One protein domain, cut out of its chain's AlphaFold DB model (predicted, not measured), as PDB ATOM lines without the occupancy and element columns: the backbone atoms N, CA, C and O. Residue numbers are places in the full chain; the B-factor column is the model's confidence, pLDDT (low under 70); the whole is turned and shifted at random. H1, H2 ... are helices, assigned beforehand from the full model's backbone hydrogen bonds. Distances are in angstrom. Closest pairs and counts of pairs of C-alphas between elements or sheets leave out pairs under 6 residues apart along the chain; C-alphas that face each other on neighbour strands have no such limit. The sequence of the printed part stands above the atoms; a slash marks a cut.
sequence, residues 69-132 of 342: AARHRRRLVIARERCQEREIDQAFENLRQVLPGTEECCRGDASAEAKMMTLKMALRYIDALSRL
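What this domain is: This is residues 69 to 132 of the 342 residues of the protein "BHLH domain-containing protein" of Portunus trituberculatus (UniProt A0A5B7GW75). Two long helices, H1 and H3, cross near the end of H1, and a loop with the short H2 joins them. Residues 69 to 88 of H1 stick out at one end and residues 127 to 132 of H3 at the other; the body without them spans 26 by 17 by 15 A. The printed part has 64 residues with three named helices, H1, H2 and H3, and no named strand: all helix. It is only just extended, close to loose, with a radius of gyration of the C-alphas of 16.4 A, and spans 58 by 25 by 15 A.

How they stand to each other: H1, residues 69 to 98, touches H3, residues 111 to 132, with residues 92 to 96 alone, meeting residues 115 to 122; the closest C-alphas, of Arg 96 and Thr 118, are 6.7 A apart. They run the same way at a steep tilt of 40 degrees. H2, residues 102 to 105, only just touches H1, only at the corner: C-alphas 96 and 102 are closest, 5.9 A. O i to N i+4 pairs are within hydrogen-bond range in 25 of 26 for H1 and 17 of 18 for H3; H2 is too short for one.

Where its parts are: H1 is 44.8 A long from C-alpha 69 at (18.511, 78.555, 178.084); H3, 31.5 A, ends at C-alpha 132 (38.628, 26.524, 160.076).

The domain as a whole: C-alphas 69 and 132, the farthest apart, are 58.6 A apart. The printed part has no cut, and both links are tight. Residues 106, 108 to 111 and 113 have pLDDT under 70.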
ATOM      1  N   ALA A  69      17.727  78.953 179.253       79.12
ATOM      2  CA  ALA A  69      18.511  78.555 178.084       79.12
ATOM      3  C   ALA A  69      19.540  77.459 178.418       79.12
ATOM      4  O   ALA A  69      19.612  76.441 177.728       79.12
ATOM      5  N   ALA A  70      20.275  77.593 179.529       85.94
ATOM      6  CA  ALA A  70      21.229  76.570 179.970       85.94
ATOM      7  C   ALA A  70      20.547  75.223 180.284       85.94
ATOM      8  O   ALA A  70      21.060  74.153 179.947       85.94
ATOM      9  N   ARG A  71      19.347  75.260 180.885       87.19
ATOM     10  CA  ARG A  71      18.548  74.054 181.154       87.19
ATOM     11  C   ARG A  71      18.088  73.383 179.863       87.19
ATOM     12  O   ARG A  71      18.099  72.157 179.801       87.19
ATOM     13  N   HIS A  72      17.683  74.164 178.863       90.25
ATOM     14  CA  HIS A  72      17.294  73.637 177.558       90.25
ATOM     15  C   HIS A  72      18.484  72.975 176.844       90.25
ATOM     16  O   HIS A  72      18.381  71.803 176.489       90.25
ATOM     17  N   ARG A  73      19.648  73.641 176.776       93.81
ATOM     18  CA  ARG A  73      20.886  73.059 176.212       93.81
ATOM     19  C   ARG A  73      21.259  71.736 176.885       93.81
ATOM     20  O   ARG A  73      21.490  70.743 176.205       93.81
ATOM     21  N   ARG A  74      21.221  71.676 178.221       94.75
ATOM     22  CA  ARG A  74      21.490  70.435 178.969       94.75
ATOM     23  C   ARG A  74      20.500  69.315 178.635       94.75
ATOM     24  O   ARG A  74      20.905  68.162 178.551       94.75
ATOM     25  N   ARG A  75      19.209  69.630 178.469       94.62
ATOM     26  CA  ARG A  75      18.193  68.635 178.085       94.62
ATOM     27  C   ARG A  75      18.447  68.080 176.686       94.62
ATOM     28  O   ARG A  75      18.339  66.872 176.527       94.62
ATOM     29  N   LEU A  76      18.803  68.934 175.725       96.62
ATOM     30  CA  LEU A  76      19.142  68.507 174.365       96.62
ATOM     31  C   LEU A  76      20.357  67.574 174.358       96.62
ATOM     32  O   LEU A  76      20.302  66.518 173.739       96.62
ATOM     33  N   VAL A  77      21.406  67.911 175.115       96.69
ATOM     34  CA  VAL A  77      22.579  67.035 175.278       96.69
ATOM     35  C   VAL A  77      22.168  65.681 175.861       96.69
ATOM     36  O   VAL A  77      22.466  64.660 175.265       96.69
ATOM     37  N   ILE A  78      21.404  65.644 176.960       96.75
ATOM     38  CA  ILE A  78      20.946  64.373 177.560       96.75
ATOM     39  C   ILE A  78      20.093  63.552 176.581       96.75
ATOM     40  O   ILE A  78      20.187  62.327 176.561       96.75
ATOM     41  N   ALA A  79      19.233  64.205 175.796       97.00
ATOM     42  CA  ALA A  79      18.419  63.525 174.795       97.00
ATOM     43  C   ALA A  79      19.291  62.899 173.695       97.00
ATOM     44  O   ALA A  79      19.040  61.757 173.311       97.00
ATOM     45  N   ARG A  80      20.332  63.615 173.255       97.88
ATOM     46  CA  ARG A  80      21.314  63.127 172.282       97.88
ATOM     47  C   ARG A  80      22.114  61.943 172.823       97.88
ATOM     48  O   ARG A  80      22.137  60.911 172.165       97.88
ATOM     49  N   GLU A  81      22.678  62.056 174.025       97.94
ATOM     50  CA  GLU A  81      23.444  60.970 174.665       97.94
ATOM     51  C   GLU A  81      22.601  59.699 174.801       97.94
ATOM     52  O   GLU A  81      23.053  58.610 174.478       97.94
ATOM     53  N   ARG A  82      21.325  59.832 175.184       96.62
ATOM     54  CA  ARG A  82      20.408  58.683 175.247       96.62
ATOM     55  C   ARG A  82      20.089  58.086 173.883       96.62
ATOM     56  O   ARG A  82      19.754  56.911 173.812       96.62
ATOM     57  N   CYS A  83      20.090  58.887 172.820       97.50
ATOM     58  CA  CYS A  83      19.908  58.369 171.467       97.50
ATOM     59  C   CYS A  83      21.125  57.549 171.046       97.50
ATOM     60  O   CYS A  83      20.966  56.408 170.630       97.50
ATOM     61  N   GLN A  84      22.320  58.094 171.270       98.00
ATOM     62  CA  GLN A  84      23.578  57.405 171.013       98.00
ATOM     63  C   GLN A  84      23.701  56.109 171.829       98.00
ATOM     64  O   GLN A  84      24.097  55.080 171.295       98.00
ATOM     65  N   GLU A  85      23.316  56.125 173.105       95.44
ATOM     66  CA  GLU A  85      23.337  54.934 173.959       95.44
ATOM     67  C   GLU A  85      22.391  53.838 173.436       95.44
ATOM     68  O   GLU A  85      22.782  52.675 173.383       95.44
ATOM     69  N   ARG A  86      21.196  54.204 172.943       95.50
ATOM     70  CA  ARG A  86      20.276  53.248 172.300       95.50
ATOM     71  C   ARG A  86      20.838  52.657 171.010       95.50
ATOM     72  O   ARG A  86      20.623  51.478 170.757       95.50
ATOM     73  N   GLU A  87      21.525  53.455 170.197       96.94
ATOM     74  CA  GLU A  87      22.180  52.968 168.974       96.94
ATOM     75  C   GLU A  87      23.282  51.957 169.306       96.94
ATOM     76  O   GLU A  87      23.376  50.909 168.668       96.94
ATOM     77  N   ILE A  88      24.070  52.231 170.350       96.44
ATOM     78  CA  ILE A  88      25.080  51.297 170.858       96.44
ATOM     79  C   ILE A  88      24.412  50.004 171.336       96.44
ATOM     80  O   ILE A  88      24.835  48.920 170.940       96.44
ATOM     81  N   ASP A  89      23.365  50.102 172.155       94.38
ATOM     82  CA  ASP A  89      22.646  48.930 172.662       94.38
ATOM     83  C   ASP A  89      22.051  48.097 171.516       94.38
ATOM     84  O   ASP A  89      22.185  46.875 171.511       94.38
ATOM     85  N   GLN A  90      21.493  48.743 170.488       95.06
ATOM     86  CA  GLN A  90      20.987  48.062 169.296       95.06
ATOM     87  C   GLN A  90      22.091  47.321 168.528       95.06
ATOM     88  O   GLN A  90      21.883  46.186 168.098       95.06
ATOM     89  N   ALA A  91      23.274  47.921 168.372       97.19
ATOM     90  CA  ALA A  91      24.409  47.257 167.732       97.19
ATOM     91  C   ALA A  91      24.867  46.014 168.517       97.19
ATOM     92  O   ALA A  91      25.210  44.996 167.912       97.19
ATOM     93  N   PHE A  92      24.826  46.065 169.853       95.12
ATOM     94  CA  PHE A  92      25.109  44.904 170.701       95.12
ATOM     95  C   PHE A  92      24.082  43.784 170.526       95.12
ATOM     96  O   PHE A  92      24.480  42.622 170.459       95.12
ATOM     97  N   GLU A  93      22.789  44.101 170.422       92.94
ATOM     98  CA  GLU A  93      21.767  43.076 170.172       92.94
ATOM     99  C   GLU A  93      21.944  42.418 168.796       92.94
ATOM    100  O   GLU A  93      21.882  41.194 168.695       92.94
ATOM    101  N   ASN A  94      22.272  43.193 167.755       95.56
ATOM    102  CA  ASN A  94      22.578  42.638 166.431       95.56
ATOM    103  C   ASN A  94      23.796  41.699 166.472       95.56
ATOM    104  O   ASN A  94      23.784  40.636 165.857       95.56
ATOM    105  N   LEU A  95      24.840  42.066 167.223       96.38
ATOM    106  CA  LEU A  95      26.009  41.206 167.403       96.38
ATOM    107  C   LEU A  95      25.652  39.909 168.144       96.38
ATOM    108  O   LEU A  95      26.173  38.853 167.809       96.38
ATOM    109  N   ARG A  96      24.751  39.946 169.132       94.00
ATOM    110  CA  ARG A  96      24.332  38.725 169.841       94.00
ATOM    111  C   ARG A  96      23.624  37.733 168.927       94.00
ATOM    112  O   ARG A  96      23.885  36.547 169.070       94.00
ATOM    113  N   GLN A  97      22.813  38.206 167.981       93.62
ATOM    114  CA  GLN A  97      22.076  37.348 167.043       93.62
ATOM    115  C   GLN A  97      22.983  36.504 166.137       93.62
ATOM    116  O   GLN A  97      22.588  35.419 165.728       93.62
ATOM    117  N   VAL A  98      24.190  36.982 165.817       96.50
ATOM    118  CA  VAL A  98      25.130  36.249 164.946       96.50
ATOM    119  C   VAL A  98      26.080  35.330 165.711       96.50
ATOM    120  O   VAL A  98      26.778  34.522 165.102       96.50
ATOM    121  N   LEU A  99      26.150  35.468 167.036       95.19
ATOM    122  CA  LEU A  99      27.066  34.697 167.866       95.19
ATOM    123  C   LEU A  99      26.382  33.436 168.407       95.19
ATOM    124  O   LEU A  99      25.312  33.537 169.010       95.19
ATOM    125  N   PRO A 100      27.016  32.258 168.295       95.19
ATOM    126  CA  PRO A 100      26.451  31.026 168.833       95.19
ATOM    127  C   PRO A 100      26.412  31.049 170.372       95.19
ATOM    128  O   PRO A 100      27.377  31.454 171.026       95.19
ATOM    129  N   GLY A 101      25.299  30.592 170.960       87.38
ATOM    130  CA  GLY A 101      25.154  30.378 172.411       87.38
ATOM    131  C   GLY A 101      24.960  31.637 173.271       87.38
ATOM    132  O   GLY A 101      25.036  31.568 174.499       87.38
ATOM    133  N   THR A 102      24.718  32.806 172.676       83.75
ATOM    134  CA  THR A 102      24.520  34.063 173.426       83.75
ATOM    135  C   THR A 102      23.128  34.204 174.037       83.75
ATOM    136  O   THR A 102      22.994  34.878 175.063       83.75
ATOM    137  N   GLU A 103      22.108  33.568 173.452       81.12
ATOM    138  CA  GLU A 103      20.705  33.709 173.872       81.12
ATOM    139  C   GLU A 103      20.459  33.214 175.304       81.12
ATOM    140  O   GLU A 103      19.713  33.827 176.070       81.12
ATOM    141  N   GLU A 104      21.130  32.133 175.693       79.69
ATOM    142  CA  GLU A 104      20.998  31.522 177.017       79.69
ATOM    143  C   GLU A 104      21.816  32.273 178.070       79.69
ATOM    144  O   GLU A 104      21.362  32.479 179.197       79.69
ATOM    145  N   CYS A 105      23.005  32.752 177.694       73.25
ATOM    146  CA  CYS A 105      23.914  33.444 178.606       73.25
ATOM    147  C   CYS A 105      23.452  34.879 178.929       73.25
ATOM    148  O   CYS A 105      23.699  35.379 180.028       73.25
ATOM    149  N   CYS A 106      22.759  35.546 177.999       67.94
ATOM    150  CA  CYS A 106      22.418  36.972 178.111       67.94
ATOM    151  C   CYS A 106      20.968  37.251 178.544       67.94
ATOM    152  O   CYS A 106      20.577  38.413 178.620       67.94
ATOM    153  N   ARG A 107      20.165  36.223 178.851       71.81
ATOM    154  CA  ARG A 107      18.751  36.379 179.257       71.81
ATOM    155  C   ARG A 107      18.538  36.961 180.663       71.81
ATOM    156  O   ARG A 107      17.397  37.200 181.048       71.81
ATOM    157  N   GLY A 108      19.603  37.180 181.434       69.25
ATOM    158  CA  GLY A 108      19.542  37.816 182.751       69.25
ATOM    159  C   GLY A 108      19.769  39.327 182.683       69.25
ATOM    160  O   GLY A 108      20.633  39.792 181.946       69.25
ATOM    161  N   ASP A 109      19.060  40.090 183.523       59.59
ATOM    162  CA  ASP A 109      19.080  41.567 183.620       59.59
ATOM    163  C   ASP A 109      20.458  42.207 183.953       59.59
ATOM    164  O   ASP A 109      20.562  43.410 184.212       59.59
ATOM    165  N   ALA A 110      21.555  41.446 183.926       62.50
ATOM    166  CA  ALA A 110      22.925  41.919 184.114       62.50
ATOM    167  C   ALA A 110      23.500  42.537 182.819       62.50
ATOM    168  O   ALA A 110      24.527  42.110 182.289       62.50
ATOM    169  N   SER A 111      22.841  43.587 182.318       66.06
ATOM    170  CA  SER A 111      23.154  44.271 181.048       66.06
ATOM    171  C   SER A 111      24.635  44.676 180.887       66.06
ATOM    172  O   SER A 111      25.191  44.585 179.792       66.06
ATOM    173  N   ALA A 112      25.313  45.076 181.971       70.75
ATOM    174  CA  ALA A 112      26.715  45.505 181.917       70.75
ATOM    175  C   ALA A 112      27.707  44.338 181.759       70.75
ATOM    176  O   ALA A 112      28.639  44.426 180.959       70.75
ATOM    177  N   GLU A 113      27.503  43.238 182.488       69.31
ATOM    178  CA  GLU A 113      28.348  42.039 182.371       69.31
ATOM    179  C   GLU A 113      28.129  41.354 181.016       69.31
ATOM    180  O   GLU A 113      29.086  40.888 180.390       69.31
ATOM    181  N   ALA A 114      26.896  41.419 180.499       83.31
ATOM    182  CA  ALA A 114      26.541  40.896 179.189       83.31
ATOM    183  C   ALA A 114      27.312  41.582 178.043       83.31
ATOM    184  O   ALA A 114      27.778  40.887 177.146       83.31
ATOM    185  N   LYS A 115      27.532  42.911 178.071       92.25
ATOM    186  CA  LYS A 115      28.301  43.618 177.015       92.25
ATOM    187  C   LYS A 115      29.743  43.113 176.908       92.25
ATOM    188  O   LYS A 115      30.211  42.805 175.816       92.25
ATOM    189  N   MET A 116      30.435  42.983 178.041       92.31
ATOM    190  CA  MET A 116      31.813  42.479 178.074       92.31
ATOM    191  C   MET A 116      31.891  41.019 177.605       92.31
ATOM    192  O   MET A 116      32.807  40.655 176.869       92.31
ATOM    193  N   MET A 117      30.928  40.185 178.010       92.19
ATOM    194  CA  MET A 117      30.874  38.786 177.583       92.19
ATOM    195  C   MET A 117      30.623  38.661 176.075       92.19
ATOM    196  O   MET A 117      31.330  37.902 175.414       92.19
ATOM    197  N   THR A 118      29.689  39.442 175.515       94.12
ATOM    198  CA  THR A 118      29.418  39.464 174.066       94.12
ATOM    199  C   THR A 118      30.686  39.788 173.269       94.12
ATOM    200  O   THR A 118      30.988  39.091 172.305       94.12
ATOM    201  N   LEU A 119      31.484  40.773 173.704       96.69
ATOM    202  CA  LEU A 119      32.748  41.110 173.031       96.69
ATOM    203  C   LEU A 119      33.766  39.963 173.081       96.69
ATOM    204  O   LEU A 119      34.381  39.636 172.069       96.69
ATOM    205  N   LYS A 120      33.932  39.321 174.243       94.75
ATOM    206  CA  LYS A 120      34.847  38.175 174.385       94.75
ATOM    207  C   LYS A 120      34.418  36.988 173.523       94.75
ATOM    208  O   LYS A 120      35.269  36.333 172.929       94.75
ATOM    209  N   MET A 121      33.116  36.721 173.453       95.56
ATOM    210  CA  MET A 121      32.560  35.674 172.597       95.56
ATOM    211  C   MET A 121      32.793  35.969 171.117       95.56
ATOM    212  O   MET A 121      33.201  35.066 170.393       95.56
ATOM    213  N   ALA A 122      32.618  37.221 170.687       97.31
ATOM    214  CA  ALA A 122      32.883  37.626 169.311       97.31
ATOM    215  C   ALA A 122      34.335  37.372 168.895       97.31
ATOM    216  O   ALA A 122      34.568  36.775 167.850       97.31
ATOM    217  N   LEU A 123      35.302  37.753 169.735       98.00
ATOM    218  CA  LEU A 123      36.721  37.509 169.456       98.00
ATOM    219  C   LEU A 123      37.024  36.014 169.314       98.00
ATOM    220  O   LEU A 123      37.610  35.596 168.322       98.00
ATOM    221  N   ARG A 124      36.539  35.192 170.255       97.19
ATOM    222  CA  ARG A 124      36.716  33.732 170.187       97.19
ATOM    223  C   ARG A 124      36.066  33.122 168.948       97.19
ATOM    224  O   ARG A 124      36.584  32.145 168.419       97.19
ATOM    225  N   TYR A 125      34.929  33.664 168.519       97.75
ATOM    226  CA  TYR A 125      34.229  33.184 167.336       97.75
ATOM    227  C   TYR A 125      34.993  33.523 166.053       97.75
ATOM    228  O   TYR A 125      35.177  32.647 165.214       97.75
ATOM    229  N   ILE A 126      35.522  34.746 165.943       98.19
ATOM    230  CA  ILE A 126      36.402  35.149 164.835       98.19
ATOM    231  C   ILE A 126      37.652  34.256 164.784       98.19
ATOM    232  O   ILE A 126      37.994  33.756 163.713       98.19
ATOM    233  N   ASP A 127      38.296  34.004 165.928       98.31
ATOM    234  CA  ASP A 127      39.468  33.121 166.012       98.31
ATOM    235  C   ASP A 127      39.140  31.684 165.577       98.31
ATOM    236  O   ASP A 127      39.930  31.057 164.873       98.31
ATOM    237  N   ALA A 128      37.982  31.151 165.981       97.81
ATOM    238  CA  ALA A 128      37.547  29.810 165.595       97.81
ATOM    239  C   ALA A 128      37.286  29.709 164.084       97.81
ATOM    240  O   ALA A 128      37.794  28.794 163.441       97.81
ATOM    241  N   LEU A 129      36.559  30.674 163.508       97.69
ATOM    242  CA  LEU A 129      36.307  30.726 162.063       97.69
ATOM    243  C   LEU A 129      37.606  30.883 161.263       97.69
ATOM    244  O   LEU A 129      37.771  30.236 160.236       97.69
ATOM    245  N   SER A 130      38.548  31.695 161.750       97.62
ATOM    246  CA  SER A 130      39.839  31.901 161.080       97.62
ATOM    247  C   SER A 130      40.665  30.618 161.009       97.62
ATOM    248  O   SER A 130      41.350  30.398 160.017       97.62
ATOM    249  N   ARG A 131      40.595  29.761 162.036       96.81
ATOM    250  CA  ARG A 131      41.286  28.461 162.041       96.81
ATOM    251  C   ARG A 131      40.665  27.481 161.056       96.81
ATOM    252  O   ARG A 131      41.402  26.875 160.297       96.81
ATOM    253  N   LEU A 132      39.334  27.390 161.027       96.44
ATOM    254  CA  LEU A 132      38.628  26.524 160.076       96.44
ATOM    255  C   LEU A 132      38.971  26.893 158.626       96.44
ATOM    256  O   LEU A 132      39.305  26.022 157.837       96.44
TER     257      LEU A 132